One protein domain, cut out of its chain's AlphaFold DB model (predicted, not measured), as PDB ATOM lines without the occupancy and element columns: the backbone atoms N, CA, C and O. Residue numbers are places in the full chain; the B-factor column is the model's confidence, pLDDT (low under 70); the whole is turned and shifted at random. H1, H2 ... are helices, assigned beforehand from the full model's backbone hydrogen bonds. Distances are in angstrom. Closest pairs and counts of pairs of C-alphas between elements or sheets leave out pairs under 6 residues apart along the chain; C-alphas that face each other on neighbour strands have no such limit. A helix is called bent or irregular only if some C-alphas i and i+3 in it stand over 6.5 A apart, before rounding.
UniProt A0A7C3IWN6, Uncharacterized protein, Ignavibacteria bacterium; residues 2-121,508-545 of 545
ATOM      1  N   GLU A   2      -6.192  23.429  63.893       46.66
ATOM      2  CA  GLU A   2      -7.132  22.391  64.355       46.66
ATOM      3  C   GLU A   2      -8.125  21.880  63.296       46.66
ATOM      4  O   GLU A   2      -8.490  20.716  63.402       46.66
ATOM      5  N   GLN A   3      -8.524  22.615  62.240       59.91
ATOM      6  CA  GLN A   3      -9.466  22.070  61.233       59.91
ATOM      7  C   GLN A   3      -9.283  22.659  59.815       59.91
ATOM      8  O   GLN A   3      -9.119  23.864  59.657       59.91
ATOM      9  N   LEU A   4      -9.332  21.806  58.774       72.44
ATOM     10  CA  LEU A   4      -9.472  22.228  57.364       72.44
ATOM     11  C   LEU A   4     -10.823  22.919  57.142       72.44
ATOM     12  O   LEU A   4     -11.827  22.488  57.712       72.44
ATOM     13  N   VAL A   5     -10.879  23.904  56.242       76.81
ATOM     14  CA  VAL A   5     -12.084  24.720  55.977       76.81
ATOM     15  C   VAL A   5     -12.968  24.111  54.869       76.81
ATOM     16  O   VAL A   5     -13.479  24.810  53.997       76.81
ATOM     17  N   LEU A   6     -13.120  22.781  54.856       80.25
ATOM     18  CA  LEU A   6     -13.745  22.047  53.746       80.25
ATOM     19  C   LEU A   6     -15.095  21.428  54.123       80.25
ATOM     20  O   LEU A   6     -15.209  20.676  55.091       80.25
ATOM     21  N   THR A   7     -16.102  21.677  53.288       81.06
ATOM     22  CA  THR A   7     -17.401  20.985  53.300       81.06
ATOM     23  C   THR A   7     -17.319  19.623  52.600       81.06
ATOM     24  O   THR A   7     -16.451  19.396  51.755       81.06
ATOM     25  N   ALA A   8     -18.270  18.722  52.871       78.94
ATOM     26  CA  ALA A   8     -18.343  17.410  52.210       78.94
ATOM     27  C   ALA A   8     -18.430  17.506  50.672       78.94
ATOM     28  O   ALA A   8     -17.775  16.747  49.959       78.94
ATOM     29  N   LYS A   9     -19.178  18.488  50.146       81.94
ATOM     30  CA  LYS A   9     -19.273  18.745  48.699       81.94
ATOM     31  C   LYS A   9     -17.943  19.218  48.104       81.94
ATOM     32  O   LYS A   9     -17.601  18.837  46.992       81.94
ATOM     33  N   GLN A  10     -17.180  20.037  48.829       83.38
ATOM     34  CA  GLN A  10     -15.846  20.454  48.383       83.38
ATOM     35  C   GLN A  10     -14.863  19.279  48.400       83.38
ATOM     36  O   GLN A  10     -14.056  19.157  47.484       83.38
ATOM     37  N   LEU A  11     -14.967  18.378  49.383       82.81
ATOM     38  CA  LEU A  11     -14.110  17.193  49.471       82.81
ATOM     39  C   LEU A  11     -14.266  16.256  48.266       82.81
ATOM     40  O   LEU A  11     -13.256  15.763  47.775       82.81
ATOM     41  N   SER A  12     -15.479  16.045  47.741       80.19
ATOM     42  CA  SER A  12     -15.668  15.184  46.561       80.19
ATOM     43  C   SER A  12     -15.051  15.775  45.287       80.19
ATOM     44  O   SER A  12     -14.417  15.050  44.518       80.19
ATOM     45  N   VAL A  13     -15.166  17.093  45.090       83.44
ATOM     46  CA  VAL A  13     -14.526  17.804  43.969       83.44
ATOM     47  C   VAL A  13     -13.003  17.759  44.103       83.44
ATOM     48  O   VAL A  13     -12.311  17.412  43.147       83.44
ATOM     49  N   ILE A  14     -12.477  18.039  45.301       84.81
ATOM     50  CA  ILE A  14     -11.036  17.980  45.581       84.81
ATOM     51  C   ILE A  14     -10.487  16.569  45.364       84.81
ATOM     52  O   ILE A  14      -9.430  16.430  44.755       84.81
ATOM     53  N   LYS A  15     -11.199  15.530  45.816       84.50
ATOM     54  CA  LYS A  15     -10.805  14.125  45.644       84.50
ATOM     55  C   LYS A  15     -10.548  13.794  44.177       84.50
ATOM     56  O   LYS A  15      -9.478  13.286  43.856       84.50
ATOM     57  N   LYS A  16     -11.492  14.126  43.288       81.50
ATOM     58  CA  LYS A  16     -11.342  13.873  41.848       81.50
ATOM     59  C   LYS A  16     -10.146  14.635  41.269       81.50
ATOM     60  O   LYS A  16      -9.268  14.021  40.674       81.50
ATOM     61  N   SER A  17     -10.060  15.942  41.528       84.19
ATOM     62  CA  SER A  17      -8.946  16.770  41.044       84.19
ATOM     63  C   SER A  17      -7.581  16.282  41.544       84.19
ATOM     64  O   SER A  17      -6.600  16.344  40.806       84.19
ATOM     65  N   LEU A  18      -7.497  15.788  42.783       84.19
ATOM     66  CA  LEU A  18      -6.273  15.234  43.360       84.19
ATOM     67  C   LEU A  18      -5.843  13.930  42.694       84.19
ATOM     68  O   LEU A  18      -4.659  13.788  42.408       84.19
ATOM     69  N   ILE A  19      -6.764  12.995  42.452       79.94
ATOM     70  CA  ILE A  19      -6.451  11.710  41.806       79.94
ATOM     71  C   ILE A  19      -5.899  11.950  40.394       79.94
ATOM     72  O   ILE A  19      -4.812  11.466  40.060       79.94
ATOM     73  N   ASP A  20      -6.585  12.783  39.610       79.69
ATOM     74  CA  ASP A  20      -6.152  13.177  38.265       79.69
ATOM     75  C   ASP A  20      -4.790  13.903  38.321       79.69
ATOM     76  O   ASP A  20      -3.858  13.632  37.558       79.69
ATOM     77  N   GLY A  21      -4.640  14.817  39.286       84.69
ATOM     78  CA  GLY A  21      -3.418  15.585  39.499       84.69
ATOM     79  C   GLY A  21      -2.213  14.724  39.882       84.69
ATOM     80  O   GLY A  21      -1.132  14.937  39.338       84.69
ATOM     81  N   ILE A  22      -2.379  13.757  40.791       83.50
ATOM     82  CA  ILE A  22      -1.312  12.851  41.250       83.50
ATOM     83  C   ILE A  22      -0.831  11.964  40.103       83.50
ATOM     84  O   ILE A  22       0.379  11.812  39.928       83.50
ATOM     85  N   SER A  23      -1.761  11.455  39.294       78.06
ATOM     86  CA  SER A  23      -1.467  10.666  38.093       78.06
ATOM     87  C   SER A  23      -0.556  11.433  37.138       78.06
ATOM     88  O   SER A  23       0.555  11.000  36.835       78.06
ATOM     89  N   ILE A  24      -0.930  12.656  36.765       81.69
ATOM     90  CA  ILE A  24      -0.091  13.486  35.889       81.69
ATOM     91  C   ILE A  24       1.232  13.883  36.571       81.69
ATOM     92  O   ILE A  24       2.287  13.887  35.926       81.69
ATOM     93  N   ALA A  25       1.203  14.187  37.870       84.06
ATOM     94  CA  ALA A  25       2.365  14.620  38.641       84.06
ATOM     95  C   ALA A  25       3.448  13.539  38.775       84.06
ATOM     96  O   ALA A  25       4.630  13.882  38.763       84.06
ATOM     97  N   SER A  26       3.093  12.257  38.887       79.19
ATOM     98  CA  SER A  26       4.060  11.150  38.974       79.19
ATOM     99  C   SER A  26       4.562  10.673  37.613       79.19
ATOM    100  O   SER A  26       5.645  10.091  37.531       79.19
ATOM    101  N   GLY A  27       3.798  10.895  36.544       72.69
ATOM    102  CA  GLY A  27       4.062  10.289  35.244       72.69
ATOM    103  C   GLY A  27       4.656  11.168  34.166       72.69
ATOM    104  O   GLY A  27       5.520  10.728  33.402       72.69
ATOM    105  N   ALA A  28       4.175  12.405  34.064       71.88
ATOM    106  CA  ALA A  28       4.446  13.241  32.906       71.88
ATOM    107  C   ALA A  28       5.852  13.852  33.001       71.88
ATOM    108  O   ALA A  28       6.116  14.766  33.788       71.88
ATOM    109  N   ARG A  29       6.795  13.342  32.201       69.38
ATOM    110  CA  ARG A  29       8.219  13.726  32.267       69.38
ATOM    111  C   ARG A  29       8.551  15.034  31.537       69.38
ATOM    112  O   ARG A  29       9.611  15.613  31.796       69.38
ATOM    113  N   GLY A  30       7.671  15.520  30.658       61.19
ATOM    114  CA  GLY A  30       7.866  16.753  29.879       61.19
ATOM    115  C   GLY A  30       8.843  16.601  28.706       61.19
ATOM    116  O   GLY A  30       9.489  17.575  28.297       61.19
ATOM    117  N   GLY A  31       9.014  15.378  28.202       65.44
ATOM    118  CA  GLY A  31       9.850  15.036  27.050       65.44
ATOM    119  C   GLY A  31       9.187  13.922  26.251       65.44
ATOM    120  O   GLY A  31       8.501  13.113  26.853       65.44
ATOM    121  N   ALA A  32       9.381  13.893  24.930       62.03
ATOM    122  CA  ALA A  32       8.680  12.957  24.049       62.03
ATOM    123  C   ALA A  32       8.836  11.495  24.494       62.03
ATOM    124  O   ALA A  32       9.896  11.081  24.973       62.03
ATOM    125  N   THR A  33       7.759  10.748  24.325       68.06
ATOM    126  CA  THR A  33       7.619   9.330  24.631       68.06
ATOM    127  C   THR A  33       7.280   8.572  23.354       68.06
ATOM    128  O   THR A  33       7.122   9.176  22.295       68.06
ATOM    129  N   TYR A  34       7.249   7.245  23.409       66.06
ATOM    130  CA  TYR A  34       6.883   6.428  22.258       66.06
ATOM    131  C   TYR A  34       5.445   6.732  21.833       66.06
ATOM    132  O   TYR A  34       5.153   6.781  20.643       66.06
ATOM    133  N   TYR A  35       4.600   7.015  22.822       65.00
ATOM    134  CA  TYR A  35       3.187   7.305  22.639       65.00
ATOM    135  C   TYR A  35       2.879   8.801  22.454       65.00
ATOM    136  O   TYR A  35       1.874   9.116  21.829       65.00
ATOM    137  N   HIS A  36       3.731   9.731  22.930       69.00
ATOM    138  CA  HIS A  36       3.428  11.177  22.907       69.00
ATOM    139  C   HIS A  36       4.568  12.065  22.445       69.00
ATOM    140  O   HIS A  36       5.732  11.913  22.823       69.00
ATOM    141  N   SER A  37       4.192  13.129  21.753       74.19
ATOM    142  CA  SER A  37       5.049  14.289  21.572       74.19
ATOM    143  C   SER A  37       5.333  14.990  22.905       74.19
ATOM    144  O   SER A  37       4.648  14.849  23.925       74.19
ATOM    145  N   LYS A  38       6.385  15.804  22.905       79.88
ATOM    146  CA  LYS A  38       6.717  16.647  24.055       79.88
ATOM    147  C   LYS A  38       5.631  17.701  24.302       79.88
ATOM    148  O   LYS A  38       5.382  18.075  25.447       79.88
ATOM    149  N   GLU A  39       5.036  18.204  23.230       81.31
ATOM    150  CA  GLU A  39       4.006  19.232  23.236       81.31
ATOM    151  C   GLU A  39       2.735  18.732  23.931       81.31
ATOM    152  O   GLU A  39       2.229  19.423  24.814       81.31
ATOM    153  N   GLU A  40       2.285  17.513  23.624       79.38
ATOM    154  CA  GLU A  40       1.133  16.877  24.282       79.38
ATOM    155  C   GLU A  40       1.352  16.722  25.791       79.38
ATOM    156  O   GLU A  40       0.484  17.083  26.586       79.38
ATOM    157  N   GLN A  41       2.544  16.283  26.213       79.94
ATOM    158  CA  GLN A  41       2.882  16.201  27.640       79.94
ATOM    159  C   GLN A  41       2.859  17.559  28.330       79.94
ATOM    160  O   GLN A  41       2.346  17.690  29.443       79.94
ATOM    161  N   ASP A  42       3.410  18.581  27.681       83.88
ATOM    162  CA  ASP A  42       3.407  19.935  28.221       83.88
ATOM    163  C   ASP A  42       1.977  20.497  28.330       83.88
ATOM    164  O   ASP A  42       1.700  21.244  29.272       83.88
ATOM    165  N   VAL A  43       1.074  20.150  27.406       85.56
ATOM    166  CA  VAL A  43      -0.350  20.521  27.465       85.56
ATOM    167  C   VAL A  43      -1.055  19.803  28.613       85.56
ATOM    168  O   VAL A  43      -1.716  20.465  29.411       85.56
ATOM    169  N   ALA A  44      -0.865  18.493  28.768       83.38
ATOM    170  CA  ALA A  44      -1.495  17.728  29.844       83.38
ATOM    171  C   ALA A  44      -1.081  18.218  31.238       83.38
ATOM    172  O   ALA A  44      -1.936  18.436  32.096       83.38
ATOM    173  N   ILE A  45       0.213  18.486  31.450       87.94
ATOM    174  CA  ILE A  45       0.716  19.038  32.720       87.94
ATOM    175  C   ILE A  45       0.069  20.393  33.020       87.94
ATOM    176  O   ILE A  45      -0.357  20.639  34.149       87.94
ATOM    177  N   LYS A  46      -0.025  21.275  32.019       88.62
ATOM    178  CA  LYS A  46      -0.667  22.586  32.188       88.62
ATOM    179  C   LYS A  46      -2.149  22.447  32.505       88.62
ATOM    180  O   LYS A  46      -2.607  23.096  33.436       88.62
ATOM    181  N   ASN A  47      -2.869  21.583  31.793       87.81
ATOM    182  CA  ASN A  47      -4.294  21.346  32.023       87.81
ATOM    183  C   ASN A  47      -4.549  20.794  33.431       87.81
ATOM    184  O   ASN A  47      -5.431  21.292  34.127       87.81
ATOM    185  N   ALA A  48      -3.738  19.833  33.885       88.12
ATOM    186  CA  ALA A  48      -3.822  19.294  35.240       88.12
ATOM    187  C   ALA A  48      -3.589  20.385  36.294       88.12
ATOM    188  O   ALA A  48      -4.375  20.532  37.226       88.12
ATOM    189  N   ILE A  49      -2.557  21.214  36.119       89.75
ATOM    190  CA  ILE A  49      -2.265  22.323  37.037       89.75
ATOM    191  C   ILE A  49      -3.378  23.370  37.025       89.75
ATOM    192  O   ILE A  49      -3.775  23.838  38.090       89.75
ATOM    193  N   SER A  50      -3.915  23.719  35.857       88.19
ATOM    194  CA  SER A  50      -5.051  24.634  35.740       88.19
ATOM    195  C   SER A  50      -6.304  24.088  36.428       88.19
ATOM    196  O   SER A  50      -6.979  24.852  37.114       88.19
ATOM    197  N   SER A  51      -6.585  22.787  36.308       87.38
ATOM    198  CA  SER A  51      -7.696  22.116  37.003       87.38
ATOM    199  C   SER A  51      -7.513  22.104  38.529       87.38
ATOM    200  O   SER A  51      -8.434  22.392  39.297       87.38
ATOM    201  N   LEU A  52      -6.292  21.843  38.998       90.00
ATOM    202  CA  LEU A  52      -5.974  21.913  40.423       90.00
ATOM    203  C   LEU A  52      -6.162  23.341  40.949       90.00
ATOM    204  O   LEU A  52      -6.862  23.522  41.939       90.00
ATOM    205  N   TYR A  53      -5.626  24.350  40.249       87.38
ATOM    206  CA  TYR A  53      -5.781  25.763  40.615       87.38
ATOM    207  C   TYR A  53      -7.229  26.257  40.557       87.38
ATOM    208  O   TYR A  53      -7.589  27.130  41.346       87.38
ATOM    209  N   SER A  54      -8.059  25.752  39.639       85.75
ATOM    210  CA  SER A  54      -9.485  26.104  39.605       85.75
ATOM    211  C   SER A  54     -10.236  25.514  40.799       85.75
ATOM    212  O   SER A  54     -11.177  26.130  41.299       85.75
ATOM    213  N   THR A  55      -9.778  24.370  41.312       87.50
ATOM    214  CA  THR A  55     -10.335  23.729  42.506       87.50
ATOM    215  C   THR A  55      -9.877  24.437  43.783       87.50
ATOM    216  O   THR A  55     -10.706  24.958  44.529       87.50
ATOM    217  N   SER A  56      -8.566  24.502  44.026       86.94
ATOM    218  CA  SER A  56      -7.953  25.156  45.188       86.94
ATOM    219  C   SER A  56      -6.544  25.639  44.842       86.94
ATOM    220  O   SER A  56      -5.776  24.976  44.141       86.94
ATOM    221  N   LYS A  57      -6.177  26.807  45.368       85.38
ATOM    222  CA  LYS A  57      -4.869  27.429  45.129       85.38
ATOM    223  C   LYS A  57      -3.706  26.616  45.706       85.38
ATOM    224  O   LYS A  57      -2.592  26.670  45.194       85.38
ATOM    225  N   GLU A  58      -3.958  25.882  46.780       88.06
ATOM    226  CA  GLU A  58      -2.963  25.156  47.562       88.06
ATOM    227  C   GLU A  58      -2.583  23.817  46.917       88.06
ATOM    228  O   GLU A  58      -1.435  23.376  47.030       88.06
ATOM    229  N   LEU A  59      -3.520  23.188  46.196       89.94
ATOM    230  CA  LEU A  59      -3.373  21.838  45.645       89.94
ATOM    231  C   LEU A  59      -2.121  21.627  44.776       89.94
ATOM    232  O   LEU A  59      -1.394  20.664  45.035       89.94
ATOM    233  N   PRO A  60      -1.798  22.486  43.789       91.62
ATOM    234  CA  PRO A  60      -0.620  22.285  42.944       91.62
ATOM    235  C   PRO A  60       0.684  22.238  43.745       91.62
ATOM    236  O   PRO A  60       1.563  21.425  43.455       91.62
ATOM    237  N   LEU A  61       0.812  23.088  44.770       90.81
ATOM    238  CA  LEU A  61       1.993  23.114  45.630       90.81
ATOM    239  C   LEU A  61       2.005  21.960  46.633       90.81
ATOM    240  O   LEU A  61       3.079  21.414  46.880       90.81
ATOM    241  N   ILE A  62       0.850  21.551  47.167       90.69
ATOM    242  CA  ILE A  62       0.740  20.340  47.994       90.69
ATOM    243  C   ILE A  62       1.240  19.121  47.211       90.69
ATOM    244  O   ILE A  62       2.061  18.356  47.724       90.69
ATOM    245  N   LEU A  63       0.820  18.988  45.949       90.44
ATOM    246  CA  LEU A  63       1.299  17.928  45.070       90.44
ATOM    247  C   LEU A  63       2.785  18.080  44.757       90.44
ATOM    248  O   LEU A  63       3.520  17.117  44.903       90.44
ATOM    249  N   ALA A  64       3.280  19.274  44.429       91.56
ATOM    250  CA  ALA A  64       4.703  19.487  44.135       91.56
ATOM    251  C   ALA A  64       5.658  19.175  45.314       91.56
ATOM    252  O   ALA A  64       6.862  19.011  45.102       91.56
ATOM    253  N   ASN A  65       5.143  19.092  46.547       89.75
ATOM    254  CA  ASN A  65       5.906  18.680  47.731       89.75
ATOM    255  C   ASN A  65       5.957  17.159  47.939       89.75
ATOM    256  O   ASN A  65       6.732  16.703  48.777       89.75
ATOM    257  N   GLN A  66       5.188  16.377  47.178       84.75
ATOM    258  CA  GLN A  66       5.213  14.920  47.272       84.75
ATOM    259  C   GLN A  66       6.505  14.334  46.686       84.75
ATOM    260  O   GLN A  66       7.111  14.880  45.756       84.75
ATOM    261  N   ASN A  67       6.917  13.186  47.221       79.25
ATOM    262  CA  ASN A  67       8.036  12.425  46.678       79.25
ATOM    263  C   ASN A  67       7.674  11.810  45.316       79.25
ATOM    264  O   ASN A  67       6.522  11.514  45.023       79.25
ATOM    265  N   GLY A  68       8.672  11.650  44.444       77.56
ATOM    266  CA  GLY A  68       8.478  11.024  43.132       77.56
ATOM    267  C   GLY A  68       7.754  11.870  42.075       77.56
ATOM    268  O   GLY A  68       7.632  11.424  40.937       77.56
ATOM    269  N   VAL A  69       7.340  13.098  42.396       85.62
ATOM    270  CA  VAL A  69       6.747  14.032  41.426       85.62
ATOM    271  C   VAL A  69       7.772  14.460  40.380       85.62
ATOM    272  O   VAL A  69       8.942  14.723  40.688       85.62
ATOM    273  N   THR A  70       7.341  14.563  39.126       85.94
ATOM    274  CA  THR A  70       8.225  14.932  38.026       85.94
ATOM    275  C   THR A  70       8.672  16.389  38.119       85.94
ATOM    276  O   THR A  70       7.943  17.304  38.510       85.94
ATOM    277  N   GLY A  71       9.904  16.646  37.676       88.00
ATOM    278  CA  GLY A  71      10.462  17.999  37.710       88.00
ATOM    279  C   GLY A  71       9.693  18.995  36.858       88.00
ATOM    280  O   GLY A  71       9.679  20.179  37.181       88.00
ATOM    281  N   LYS A  72       9.057  18.538  35.773       88.06
ATOM    282  CA  LYS A  72       8.262  19.406  34.903       88.06
ATOM    283  C   LYS A  72       6.975  19.848  35.597       88.06
ATOM    284  O   LYS A  72       6.662  21.035  35.534       88.06
ATOM    285  N   PHE A  73       6.296  18.940  36.301       90.62
ATOM    286  CA  PHE A  73       5.132  19.285  37.112       90.62
ATOM    287  C   PHE A  73       5.503  20.300  38.200       90.62
ATOM    288  O   PHE A  73       4.893  21.363  38.277       90.62
ATOM    289  N   ILE A  74       6.578  20.047  38.961       92.75
ATOM    290  CA  ILE A  74       7.067  20.981  39.994       92.75
ATOM    291  C   ILE A  74       7.383  22.360  39.394       92.75
ATOM    292  O   ILE A  74       7.008  23.390  39.953       92.75
ATOM    293  N   GLN A  75       8.067  22.398  38.245       92.94
ATOM    294  CA  GLN A  75       8.392  23.647  37.555       92.94
ATOM    295  C   GLN A  75       7.142  24.435  37.171       92.94
ATOM    296  O   GLN A  75       7.109  25.645  37.385       92.94
ATOM    297  N   GLU A  76       6.143  23.773  36.595       92.38
ATOM    298  CA  GLU A  76       4.918  24.429  36.150       92.38
ATOM    299  C   GLU A  76       4.048  24.857  37.346       92.38
ATOM    300  O   GLU A  76       3.502  25.960  37.325       92.38
ATOM    301  N   ALA A  77       4.001  24.073  38.430       92.56
ATOM    302  CA  ALA A  77       3.306  24.441  39.664       92.56
ATOM    303  C   ALA A  77       3.916  25.708  40.287       92.56
ATOM    304  O   ALA A  77       3.212  26.686  40.532       92.56
ATOM    305  N   ILE A  78       5.245  25.753  40.444       93.00
ATOM    306  CA  ILE A  78       5.938  26.938  40.979       93.00
ATOM    307  C   ILE A  78       5.823  28.133  40.019       93.00
ATOM    308  O   ILE A  78       5.688  29.278  40.454       93.00
ATOM    309  N   LEU A  79       5.885  27.898  38.704       92.19
ATOM    310  CA  LEU A  79       5.717  28.952  37.704       92.19
ATOM    311  C   LEU A  79       4.346  29.623  37.839       92.19
ATOM    312  O   LEU A  79       4.280  30.853  37.830       92.19
ATOM    313  N   ASN A  80       3.279  28.833  37.968       89.00
ATOM    314  CA  ASN A  80       1.923  29.343  38.145       89.00
ATOM    315  C   ASN A  80       1.742  30.026  39.501       89.00
ATOM    316  O   ASN A  80       1.142  31.097  39.536       89.00
ATOM    317  N   GLU A  81       2.360  29.520  40.570       88.31
ATOM    318  CA  GLU A  81       2.338  30.189  41.875       88.31
ATOM    319  C   GLU A  81       2.914  31.608  41.798       88.31
ATOM    320  O   GLU A  81       2.371  32.552  42.373       88.31
ATOM    321  N   PHE A  82       4.000  31.794  41.043       88.25
ATOM    322  CA  PHE A  82       4.561  33.125  40.844       88.25
ATOM    323  C   PHE A  82       3.765  33.999  39.866       88.25
ATOM    324  O   PHE A  82       3.913  35.220  39.930       88.25
ATOM    325  N   LYS A  83       2.957  33.421  38.967       85.62
ATOM    326  CA  LYS A  83       2.050  34.176  38.079       85.62
ATOM    327  C   LYS A  83       0.801  34.646  38.823       85.62
ATOM    328  O   LYS A  83       0.437  35.811  38.716       85.62
ATOM    329  N   ASN A  84       0.188  33.753  39.594       74.38
ATOM    330  CA  ASN A  84      -1.146  33.900  40.172       74.38
ATOM    331  C   ASN A  84      -1.077  34.042  41.700       74.38
ATOM    332  O   ASN A  84      -1.790  33.374  42.444       74.38
ATOM    333  N   THR A  85      -0.210  34.930  42.196       63.16
ATOM    334  CA  THR A  85       0.103  35.034  43.634       63.16
ATOM    335  C   THR A  85      -1.100  35.346  44.529       63.16
ATOM    336  O   THR A  85      -1.037  35.051  45.720       63.16
ATOM    337  N   ALA A  86      -2.191  35.913  44.000       56.81
ATOM    338  CA  ALA A  86      -3.377  36.296  44.774       56.81
ATOM    339  C   ALA A  86      -4.616  35.421  44.497       56.81
ATOM    340  O   ALA A  86      -5.304  35.073  45.450       56.81
ATOM    341  N   ASN A  87      -4.840  34.962  43.261       60.19
ATOM    342  CA  ASN A  87      -6.132  34.412  42.830       60.19
ATOM    343  C   ASN A  87      -6.068  32.904  42.547       60.19
ATOM    344  O   ASN A  87      -5.121  32.440  41.913       60.19
ATOM    345  N   GLY A  88      -7.097  32.160  42.959       57.47
ATOM    346  CA  GLY A  88      -7.293  30.759  42.575       57.47
ATOM    347  C   GLY A  88      -8.244  30.011  43.510       57.47
ATOM    348  O   GLY A  88      -8.273  30.298  44.703       57.47
ATOM    349  N   GLY A  89      -8.965  29.036  42.956       64.25
ATOM    350  CA  GLY A  89      -9.770  28.063  43.692       64.25
ATOM    351  C   GLY A  89     -11.230  28.451  43.931       64.25
ATOM    352  O   GLY A  89     -11.534  29.561  44.357       64.25
ATOM    353  N   ALA A  90     -12.137  27.497  43.720       68.06
ATOM    354  CA  ALA A  90     -13.513  27.541  44.222       68.06
ATOM    355  C   ALA A  90     -13.597  27.271  45.739       68.06
ATOM    356  O   ALA A  90     -14.641  27.477  46.359       68.06
ATOM    357  N   CYS A  91     -12.515  26.769  46.339       73.50
ATOM    358  CA  CYS A  91     -12.416  26.488  47.765       73.50
ATOM    359  C   CYS A  91     -10.996  26.724  48.293       73.50
ATOM    360  O   CYS A  91     -10.026  26.728  47.532       73.50
ATOM    361  N   TYR A  92     -10.900  26.887  49.612       80.06
ATOM    362  CA  TYR A  92      -9.646  27.006  50.347       80.06
ATOM    363  C   TYR A  92      -9.474  25.780  51.239       80.06
ATOM    364  O   TYR A  92     -10.363  25.444  52.022       80.06
ATOM    365  N   ILE A  93      -8.341  25.096  51.103       80.50
ATOM    366  CA  ILE A  93      -7.994  23.944  51.948       80.50
ATOM    367  C   ILE A  93      -7.482  24.452  53.292       80.50
ATOM    368  O   ILE A  93      -7.837  23.924  54.348       80.50
ATOM    369  N   VAL A  94      -6.665  25.500  53.231       79.31
ATOM    370  CA  VAL A  94      -6.089  26.203  54.369       79.31
ATOM    371  C   VAL A  94      -6.707  27.595  54.410       79.31
ATOM    372  O   VAL A  94      -6.976  28.182  53.366       79.31
ATOM    373  N   ASN A  95      -6.935  28.153  55.599       78.50
ATOM    374  CA  ASN A  95      -7.400  29.535  55.701       78.50
ATOM    375  C   ASN A  95      -6.453  30.459  54.893       78.50
ATOM    376  O   ASN A  95      -5.234  30.354  55.058       78.50
ATOM    377  N   PRO A  96      -6.960  31.358  54.026       77.62
ATOM    378  CA  PRO A  96      -6.120  32.257  53.233       77.62
ATOM    379  C   PRO A  96      -5.086  33.039  54.054       77.62
ATOM    380  O   PRO A  96      -3.967  33.240  53.578       77.62
ATOM    381  N   ILE A  97      -5.434  33.419  55.290       74.62
ATOM    382  CA  ILE A  97      -4.529  34.088  56.234       74.62
ATOM    383  C   ILE A  97      -3.373  33.150  56.600       74.62
ATOM    384  O   ILE A  97      -2.206  33.518  56.494       74.62
ATOM    385  N   ASP A  98      -3.663  31.897  56.950       75.38
ATOM    386  CA  ASP A  98      -2.629  30.909  57.270       75.38
ATOM    387  C   ASP A  98      -1.738  30.598  56.053       75.38
ATOM    388  O   ASP A  98      -0.511  30.480  56.158       75.38
ATOM    389  N   TRP A  99      -2.333  30.511  54.863       79.69
ATOM    390  CA  TRP A  99      -1.601  30.219  53.633       79.69
ATOM    391  C   TRP A  99      -0.641  31.348  53.228       79.69
ATOM    392  O   TRP A  99       0.510  31.085  52.844       79.69
ATOM    393  N   ILE A 100      -1.095  32.602  53.297       74.44
ATOM    394  CA  ILE A 100      -0.351  33.777  52.823       74.44
ATOM    395  C   ILE A 100       0.467  34.402  53.955       74.44
ATOM    396  O   ILE A 100       1.693  34.503  53.834       74.44
ATOM    397  N   ASP A 101      -0.185  34.782  55.049       70.06
ATOM    398  CA  ASP A 101       0.403  35.618  56.097       70.06
ATOM    399  C   ASP A 101       1.267  34.799  57.059       70.06
ATOM    400  O   ASP A 101       2.387  35.207  57.378       70.06
ATOM    401  N   ASN A 102       0.837  33.580  57.408       72.38
ATOM    402  CA  ASN A 102       1.649  32.657  58.218       72.38
ATOM    403  C   ASN A 102       2.717  31.904  57.397       72.38
ATOM    404  O   ASN A 102       3.488  31.100  57.927       72.38
ATOM    405  N   GLY A 103       2.825  32.206  56.097       78.00
ATOM    406  CA  GLY A 103       3.948  31.802  55.251       78.00
ATOM    407  C   GLY A 103       3.975  30.324  54.852       78.00
ATOM    408  O   GLY A 103       5.011  29.856  54.369       78.00
ATOM    409  N   ILE A 104       2.870  29.587  55.008       83.81
ATOM    410  CA  ILE A 104       2.770  28.172  54.603       83.81
ATOM    411  C   ILE A 104       3.007  28.024  53.098       83.81
ATOM    412  O   ILE A 104       3.756  27.142  52.678       83.81
ATOM    413  N   SER A 105       2.467  28.933  52.287       85.94
ATOM    414  CA  SER A 105       2.702  28.957  50.838       85.94
ATOM    415  C   SER A 105       4.187  29.065  50.478       85.94
ATOM    416  O   SER A 105       4.653  28.443  49.525       85.94
ATOM    417  N   ASP A 106       4.965  29.817  51.257       86.00
ATOM    418  CA  ASP A 106       6.406  29.941  51.059       86.00
ATOM    419  C   ASP A 106       7.162  28.701  51.516       86.00
ATOM    420  O   ASP A 106       8.102  28.296  50.832       86.00
ATOM    421  N   LYS A 107       6.742  28.062  52.614       88.25
ATOM    422  CA  LYS A 107       7.277  26.751  53.010       88.25
ATOM    423  C   LYS A 107       7.017  25.707  51.927       88.25
ATOM    424  O   LYS A 107       7.943  24.991  51.552       88.25
ATOM    425  N   ALA A 108       5.807  25.673  51.368       89.88
ATOM    426  CA  ALA A 108       5.440  24.773  50.279       89.88
ATOM    427  C   ALA A 108       6.278  25.043  49.021       89.88
ATOM    428  O   ALA A 108       6.833  24.123  48.426       89.88
ATOM    429  N   LEU A 109       6.433  26.307  48.627       91.25
ATOM    430  CA  LEU A 109       7.229  26.677  47.457       91.25
ATOM    431  C   LEU A 109       8.706  26.298  47.641       91.25
ATOM    432  O   LEU A 109       9.326  25.724  46.744       91.25
ATOM    433  N   LEU A 110       9.275  26.584  48.813       90.00
ATOM    434  CA  LEU A 110      10.660  26.238  49.125       90.00
ATOM    435  C   LEU A 110      10.875  24.723  49.243       90.00
ATOM    436  O   LEU A 110      11.916  24.239  48.797       90.00
ATOM    437  N   GLY A 111       9.907  23.978  49.781       90.50
ATOM    438  CA  GLY A 111       9.916  22.514  49.810       90.50
ATOM    439  C   GLY A 111       9.873  21.911  48.404       90.50
ATOM    440  O   GLY A 111      10.721  21.089  48.060       90.50
ATOM    441  N   ALA A 112       9.008  22.423  47.526       92.06
ATOM    442  CA  ALA A 112       8.957  22.016  46.122       92.06
ATOM    443  C   ALA A 112      10.271  22.335  45.373       92.06
ATOM    444  O   ALA A 112      10.789  21.502  44.627       92.06
ATOM    445  N   LEU A 113      10.871  23.512  45.603       91.75
ATOM    446  CA  LEU A 113      12.198  23.854  45.065       91.75
ATOM    447  C   LEU A 113      13.300  22.933  45.592       91.75
ATOM    448  O   LEU A 113      14.219  22.586  44.846       91.75
ATOM    449  N   TYR A 114      13.232  22.562  46.870       88.50
ATOM    450  CA  TYR A 114      14.165  21.621  47.473       88.50
ATOM    451  C   TYR A 114      14.031  20.236  46.841       88.50
ATOM    452  O   TYR A 114      15.047  19.677  46.440       88.50
ATOM    453  N   ASN A 115      12.813  19.733  46.641       84.94
ATOM    454  CA  ASN A 115      12.570  18.469  45.946       84.94
ATOM    455  C   ASN A 115      13.088  18.509  44.501       84.94
ATOM    456  O   ASN A 115      13.729  17.560  44.047       84.94
ATOM    457  N   LEU A 116      12.894  19.627  43.793       87.69
ATOM    458  CA  LEU A 116      13.412  19.821  42.436       87.69
ATOM    459  C   LEU A 116      14.949  19.749  42.379       87.69
ATOM    460  O   LEU A 116      15.506  19.198  41.433       87.69
ATOM    461  N   ASP A 117      15.638  20.297  43.381       87.75
ATOM    462  CA  ASP A 117      17.101  20.252  43.495       87.75
ATOM    463  C   ASP A 117      17.611  18.887  43.960       87.75
ATOM    464  O   ASP A 117      18.492  18.311  43.333       87.75
ATOM    465  N   LYS A 118      17.034  18.342  45.033       81.31
ATOM    466  CA  LYS A 118      17.459  17.078  45.638       81.31
ATOM    467  C   LYS A 118      17.282  15.913  44.668       81.31
ATOM    468  O   LYS A 118      18.196  15.109  44.516       81.31
ATOM    469  N   ASN A 119      16.135  15.846  43.995       74.50
ATOM    470  CA  ASN A 119      15.785  14.689  43.173       74.50
ATOM    471  C   ASN A 119      16.340  14.800  41.746       74.50
ATOM    472  O   ASN A 119      16.631  13.785  41.122       74.50
ATOM    473  N   LEU A 120      16.478  16.019  41.202       77.81
ATOM    474  CA  LEU A 120      16.805  16.230  39.780       77.81
ATOM    475  C   LEU A 120      18.016  17.149  39.544       77.81
ATOM    476  O   LEU A 120      18.523  17.250  38.420       77.81
ATOM    477  N   GLY A 121      18.511  17.806  40.590       84.50
ATOM    478  CA  GLY A 121      19.670  18.688  40.575       84.50
ATOM    479  C   GLY A 121      19.358  20.143  40.214       84.50
ATOM    480  O   GLY A 121      18.442  20.457  39.445       84.50
ATOM    481  N   THR A 508       3.346   7.853  46.859       74.25
ATOM    482  CA  THR A 508       2.390   8.932  46.576       74.25
ATOM    483  C   THR A 508       1.159   8.421  45.828       74.25
ATOM    484  O   THR A 508       0.044   8.768  46.207       74.25
ATOM    485  N   GLN A 509       1.344   7.559  44.831       76.81
ATOM    486  CA  GLN A 509       0.275   6.917  44.059       76.81
ATOM    487  C   GLN A 509      -0.600   6.001  44.934       76.81
ATOM    488  O   GLN A 509      -1.823   6.089  44.910       76.81
ATOM    489  N   MET A 510       0.007   5.206  45.815       73.12
ATOM    490  CA  MET A 510      -0.708   4.401  46.808       73.12
ATOM    491  C   MET A 510      -1.412   5.279  47.846       73.12
ATOM    492  O   MET A 510      -2.549   5.011  48.218       73.12
ATOM    493  N   SER A 511      -0.792   6.382  48.277       67.50
ATOM    494  CA  SER A 511      -1.460   7.347  49.156       67.50
ATOM    495  C   SER A 511      -2.652   8.025  48.475       67.50
ATOM    496  O   SER A 511      -3.595   8.409  49.157       67.50
ATOM    497  N   ALA A 512      -2.659   8.129  47.141       67.44
ATOM    498  CA  ALA A 512      -3.823   8.610  46.406       67.44
ATOM    499  C   ALA A 512      -5.019   7.664  46.577       67.44
ATOM    500  O   ALA A 512      -6.150   8.127  46.626       67.44
ATOM    501  N   LYS A 513      -4.794   6.361  46.791       64.19
ATOM    502  CA  LYS A 513      -5.863   5.430  47.182       64.19
ATOM    503  C   LYS A 513      -6.391   5.681  48.593       64.19
ATOM    504  O   LYS A 513      -7.576   5.491  48.831       64.19
ATOM    505  N   MET A 514      -5.597   6.256  49.500       62.06
ATOM    506  CA  MET A 514      -6.129   6.764  50.777       62.06
ATOM    507  C   MET A 514      -7.066   7.966  50.585       62.06
ATOM    508  O   MET A 514      -7.944   8.173  51.420       62.06
ATOM    509  N   LEU A 515      -6.961   8.719  49.477       68.56
ATOM    510  CA  LEU A 515      -7.972   9.734  49.130       68.56
ATOM    511  C   LEU A 515      -9.330   9.100  48.852       68.56
ATOM    512  O   LEU A 515     -10.352   9.768  49.023       68.56
ATOM    513  N   GLU A 516      -9.353   7.841  48.403       65.31
ATOM    514  CA  GLU A 516     -10.599   7.126  48.160       65.31
ATOM    515  C   GLU A 516     -11.356   6.848  49.458       65.31
ATOM    516  O   GLU A 516     -12.585   6.931  49.438       65.31
ATOM    517  N   VAL A 517     -10.615   6.665  50.558       64.12
ATOM    518  CA  VAL A 517     -11.102   6.359  51.910       64.12
ATOM    519  C   VAL A 517     -11.375   7.627  52.733       64.12
ATOM    520  O   VAL A 517     -12.498   7.825  53.185       64.12
ATOM    521  N   ASP A 518     -10.381   8.509  52.908       72.00
ATOM    522  CA  ASP A 518     -10.505   9.746  53.698       72.00
ATOM    523  C   ASP A 518      -9.641  10.887  53.124       72.00
ATOM    524  O   ASP A 518      -8.497  11.144  53.520       72.00
ATOM    525  N   THR A 519     -10.230  11.624  52.179       79.75
ATOM    526  CA  THR A 519      -9.609  12.797  51.544       79.75
ATOM    527  C   THR A 519      -9.237  13.889  52.558       79.75
ATOM    528  O   THR A 519      -8.218  14.565  52.390       79.75
ATOM    529  N   LYS A 520     -10.039  14.084  53.616       81.75
ATOM    530  CA  LYS A 520      -9.838  15.166  54.593       81.75
ATOM    531  C   LYS A 520      -8.601  14.888  55.440       81.75
ATOM    532  O   LYS A 520      -7.753  15.770  55.595       81.75
ATOM    533  N   GLN A 521      -8.475  13.667  55.952       77.50
ATOM    534  CA  GLN A 521      -7.326  13.275  56.760       77.50
ATOM    535  C   GLN A 521      -6.032  13.270  55.942       77.50
ATOM    536  O   GLN A 521      -4.994  13.726  56.431       77.50
ATOM    537  N   TRP A 522      -6.088  12.835  54.680       83.81
ATOM    538  CA  TRP A 522      -4.931  12.910  53.789       83.81
ATOM    539  C   TRP A 522      -4.446  14.357  53.622       83.81
ATOM    540  O   TRP A 522      -3.263  14.633  53.828       83.81
ATOM    541  N   LEU A 523      -5.351  15.301  53.337       84.62
ATOM    542  CA  LEU A 523      -5.015  16.724  53.192       84.62
ATOM    543  C   LEU A 523      -4.416  17.317  54.472       84.62
ATOM    544  O   LEU A 523      -3.416  18.033  54.401       84.62
ATOM    545  N   LEU A 524      -4.977  16.986  55.639       83.00
ATOM    546  CA  LEU A 524      -4.436  17.401  56.939       83.00
ATOM    547  C   LEU A 524      -2.988  16.945  57.116       83.00
ATOM    548  O   LEU A 524      -2.141  17.733  57.541       83.00
ATOM    549  N   ASN A 525      -2.695  15.690  56.773       82.50
ATOM    550  CA  ASN A 525      -1.345  15.145  56.875       82.50
ATOM    551  C   ASN A 525      -0.378  15.892  55.946       82.50
ATOM    552  O   ASN A 525       0.720  16.245  56.375       82.50
ATOM    553  N   GLN A 526      -0.793  16.214  54.716       85.44
ATOM    554  CA  GLN A 526       0.063  16.958  53.787       85.44
ATOM    555  C   GLN A 526       0.344  18.391  54.243       85.44
ATOM    556  O   GLN A 526       1.484  18.851  54.165       85.44
ATOM    557  N   VAL A 527      -0.664  19.097  54.762       85.25
ATOM    558  CA  VAL A 527      -0.473  20.455  55.297       85.25
ATOM    559  C   VAL A 527       0.472  20.427  56.499       85.25
ATOM    560  O   VAL A 527       1.418  21.211  56.534       85.25
ATOM    561  N   LYS A 528       0.303  19.474  57.426       85.38
ATOM    562  CA  LYS A 528       1.206  19.307  58.580       85.38
ATOM    563  C   LYS A 528       2.653  19.039  58.156       85.38
ATOM    564  O   LYS A 528       3.573  19.606  58.742       85.38
ATOM    565  N   LEU A 529       2.868  18.221  57.122       84.06
ATOM    566  CA  LEU A 529       4.206  17.980  56.568       84.06
ATOM    567  C   LEU A 529       4.831  19.270  56.014       84.06
ATOM    568  O   LEU A 529       6.001  19.553  56.272       84.06
ATOM    569  N   ILE A 530       4.050  20.093  55.308       86.44
ATOM    570  CA  ILE A 530       4.507  21.395  54.803       86.44
ATOM    571  C   ILE A 530       4.809  22.366  55.950       86.44
ATOM    572  O   ILE A 530       5.792  23.104  55.889       86.44
ATOM    573  N   GLU A 531       3.998  22.382  57.003       83.12
ATOM    574  CA  GLU A 531       4.231  23.232  58.172       83.12
ATOM    575  C   GLU A 531       5.521  22.858  58.908       83.12
ATOM    576  O   GLU A 531       6.279  23.755  59.299       83.12
ATOM    577  N   ALA A 532       5.777  21.555  59.050       83.50
ATOM    578  CA  ALA A 532       6.958  20.996  59.704       83.50
ATOM    579  C   ALA A 532       8.252  21.163  58.884       83.50
ATOM    580  O   ALA A 532       9.350  20.990  59.418       83.50
ATOM    581  N   ASN A 533       8.158  21.519  57.598       77.62
ATOM    582  CA  ASN A 533       9.330  21.738  56.757       77.62
ATOM    583  C   ASN A 533      10.187  22.903  57.282       77.62
ATOM    584  O   ASN A 533       9.824  24.076  57.187       77.62
ATOM    585  N   ASN A 534      11.400  22.582  57.740       66.38
ATOM    586  CA  ASN A 534      12.406  23.537  58.226       66.38
ATOM    587  C   ASN A 534      13.112  24.323  57.100       66.38
ATOM    588  O   ASN A 534      14.287  24.691  57.216       66.38
ATOM    589  N   VAL A 535      12.434  24.572  55.976       63.62
ATOM    590  CA  VAL A 535      13.043  25.223  54.813       63.62
ATOM    591  C   VAL A 535      12.952  26.739  54.977       63.62
ATOM    592  O   VAL A 535      11.877  27.333  54.947       63.62
ATOM    593  N   SER A 536      14.100  27.387  55.170       57.00
ATOM    594  CA  SER A 536      14.189  28.840  55.324       57.00
ATOM    595  C   SER A 536      14.364  29.545  53.972       57.00
ATOM    596  O   SER A 536      15.102  29.078  53.104       57.00
ATOM    597  N   ARG A 537      13.725  30.722  53.808       54.00
ATOM    598  CA  ARG A 537      13.845  31.616  52.623       54.00
ATOM    599  C   ARG A 537      15.294  31.986  52.280       54.00
ATOM    600  O   ARG A 537      15.601  32.391  51.163       54.00
ATOM    601  N   ILE A 538      16.167  31.882  53.268       48.31
ATOM    602  CA  ILE A 538      17.606  32.041  53.179       48.31
ATOM    603  C   ILE A 538      18.138  30.738  53.762       48.31
ATOM    604  O   ILE A 538      17.935  30.550  54.955       48.31
ATOM    605  N   ARG A 539      18.748  29.844  52.963       44.00
ATOM    606  CA  ARG A 539      19.298  28.562  53.451       44.00
ATOM    607  C   ARG A 539      20.289  28.840  54.596       44.00
ATOM    608  O   ARG A 539      21.468  29.052  54.350       44.00
ATOM    609  N   LYS A 540      19.820  28.874  55.845       34.69
ATOM    610  CA  LYS A 540      20.669  28.928  57.050       34.69
ATOM    611  C   LYS A 540      21.089  27.520  57.494       34.69
ATOM    612  O   LYS A 540      22.051  27.366  58.235       34.69
ATOM    613  N   ASN A 541      20.405  26.489  57.000       30.27
ATOM    614  CA  ASN A 541      20.466  25.135  57.545       30.27
ATOM    615  C   ASN A 541      21.444  24.235  56.775       30.27
ATOM    616  O   ASN A 541      21.028  23.271  56.145       30.27
ATOM    617  N   TYR A 542      22.736  24.567  56.828       33.91
ATOM    618  CA  TYR A 542      23.832  23.622  56.544       33.91
ATOM    619  C   TYR A 542      24.982  23.720  57.567       33.91
ATOM    620  O   TYR A 542      26.073  23.225  57.315       33.91
ATOM    621  N   VAL A 543      24.739  24.307  58.748       26.47
ATOM    622  CA  VAL A 543      25.657  24.225  59.900       26.47
ATOM    623  C   VAL A 543      25.053  23.286  60.942       26.47
ATOM    624  O   VAL A 543      24.542  23.721  61.964       26.47
ATOM    625  N   LYS A 544      25.027  21.996  60.610       26.97
ATOM    626  CA  LYS A 544      25.107  20.868  61.549       26.97
ATOM    627  C   LYS A 544      25.658  19.684  60.752       26.97
ATOM    628  O   LYS A 544      24.897  18.943  60.133       26.97
ATOM    629  N   ALA A 545      26.982  19.613  60.705       25.98
ATOM    630  CA  ALA A 545      27.746  18.377  60.672       25.98
ATOM    631  C   ALA A 545      28.584  18.392  61.950       25.98
ATOM    632  O   ALA A 545      29.118  19.490  62.247       25.98
TER     633      ALA A 545
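This is residues 2 to 121 and 508 to 545 of the 545 residues of an uncharacterized protein of Ignavibacteria bacterium (UniProt A0A7C3IWN6). The longest helix, bent H7, makes a V: arm H7a runs side by side with H1 of the hairpin H1 and H2, and arm H7b meets H6 near their ends in a corner. Short H3 is in the core, with H1, H2, H4 and H6 round it; residues 540 to 545 stick out. The printed part has 158 residues, seven named helices, H1 to H7 in chain order, and no named strand: all helix. It is compact, with a radius of gyration of the C-alphas of 15.4 A and spans of 46 by 45 by 30 A.

By its hydrogen bonds H7, residues 508 to 532, was assigned as one helix, but it is bent, with C-alphas 517 and 520 9.3 A apart; its arms are H7a, 508 to 517, and H7b, 520 to 532. H7a touches H1, residues 8 to 27, opposite ways at a shallow tilt of 19 degrees, closest at the C-alphas of Ala 512 and Ile 19, 6.1 A. The hub H3, residues 59 to 64, touches residues 105 to 112 of H6, residues 104 to 120, closest at the C-alphas of Ala 64 and Ala 112, 5.3 A. H3 forms a hairpin with H4, residues 71 to 83. H5, residues 96 to 100, and H6 only just touch, only at the corner, with 3 pairs of C-alphas within 8 A. In H7a 2 of 6 O i to N i+4 pairs are within hydrogen-bond range, beside 7 of 7 O i to N i+3 pairs.

H1 begins at C-alpha 8 (-18.343, 17.410, 52.210) and is 29.0 A long; H2, residues 38 to 55, is 26.1 A. H7b ends at C-alpha 532 (6.958, 20.996, 59.704).

Residues 122 to 507 are not printed; C-alphas 121 and 508 are 20.7 A apart. The link H4 to H5 is long. pLDDT is under 70 in 35 residues, among them 534 to 545.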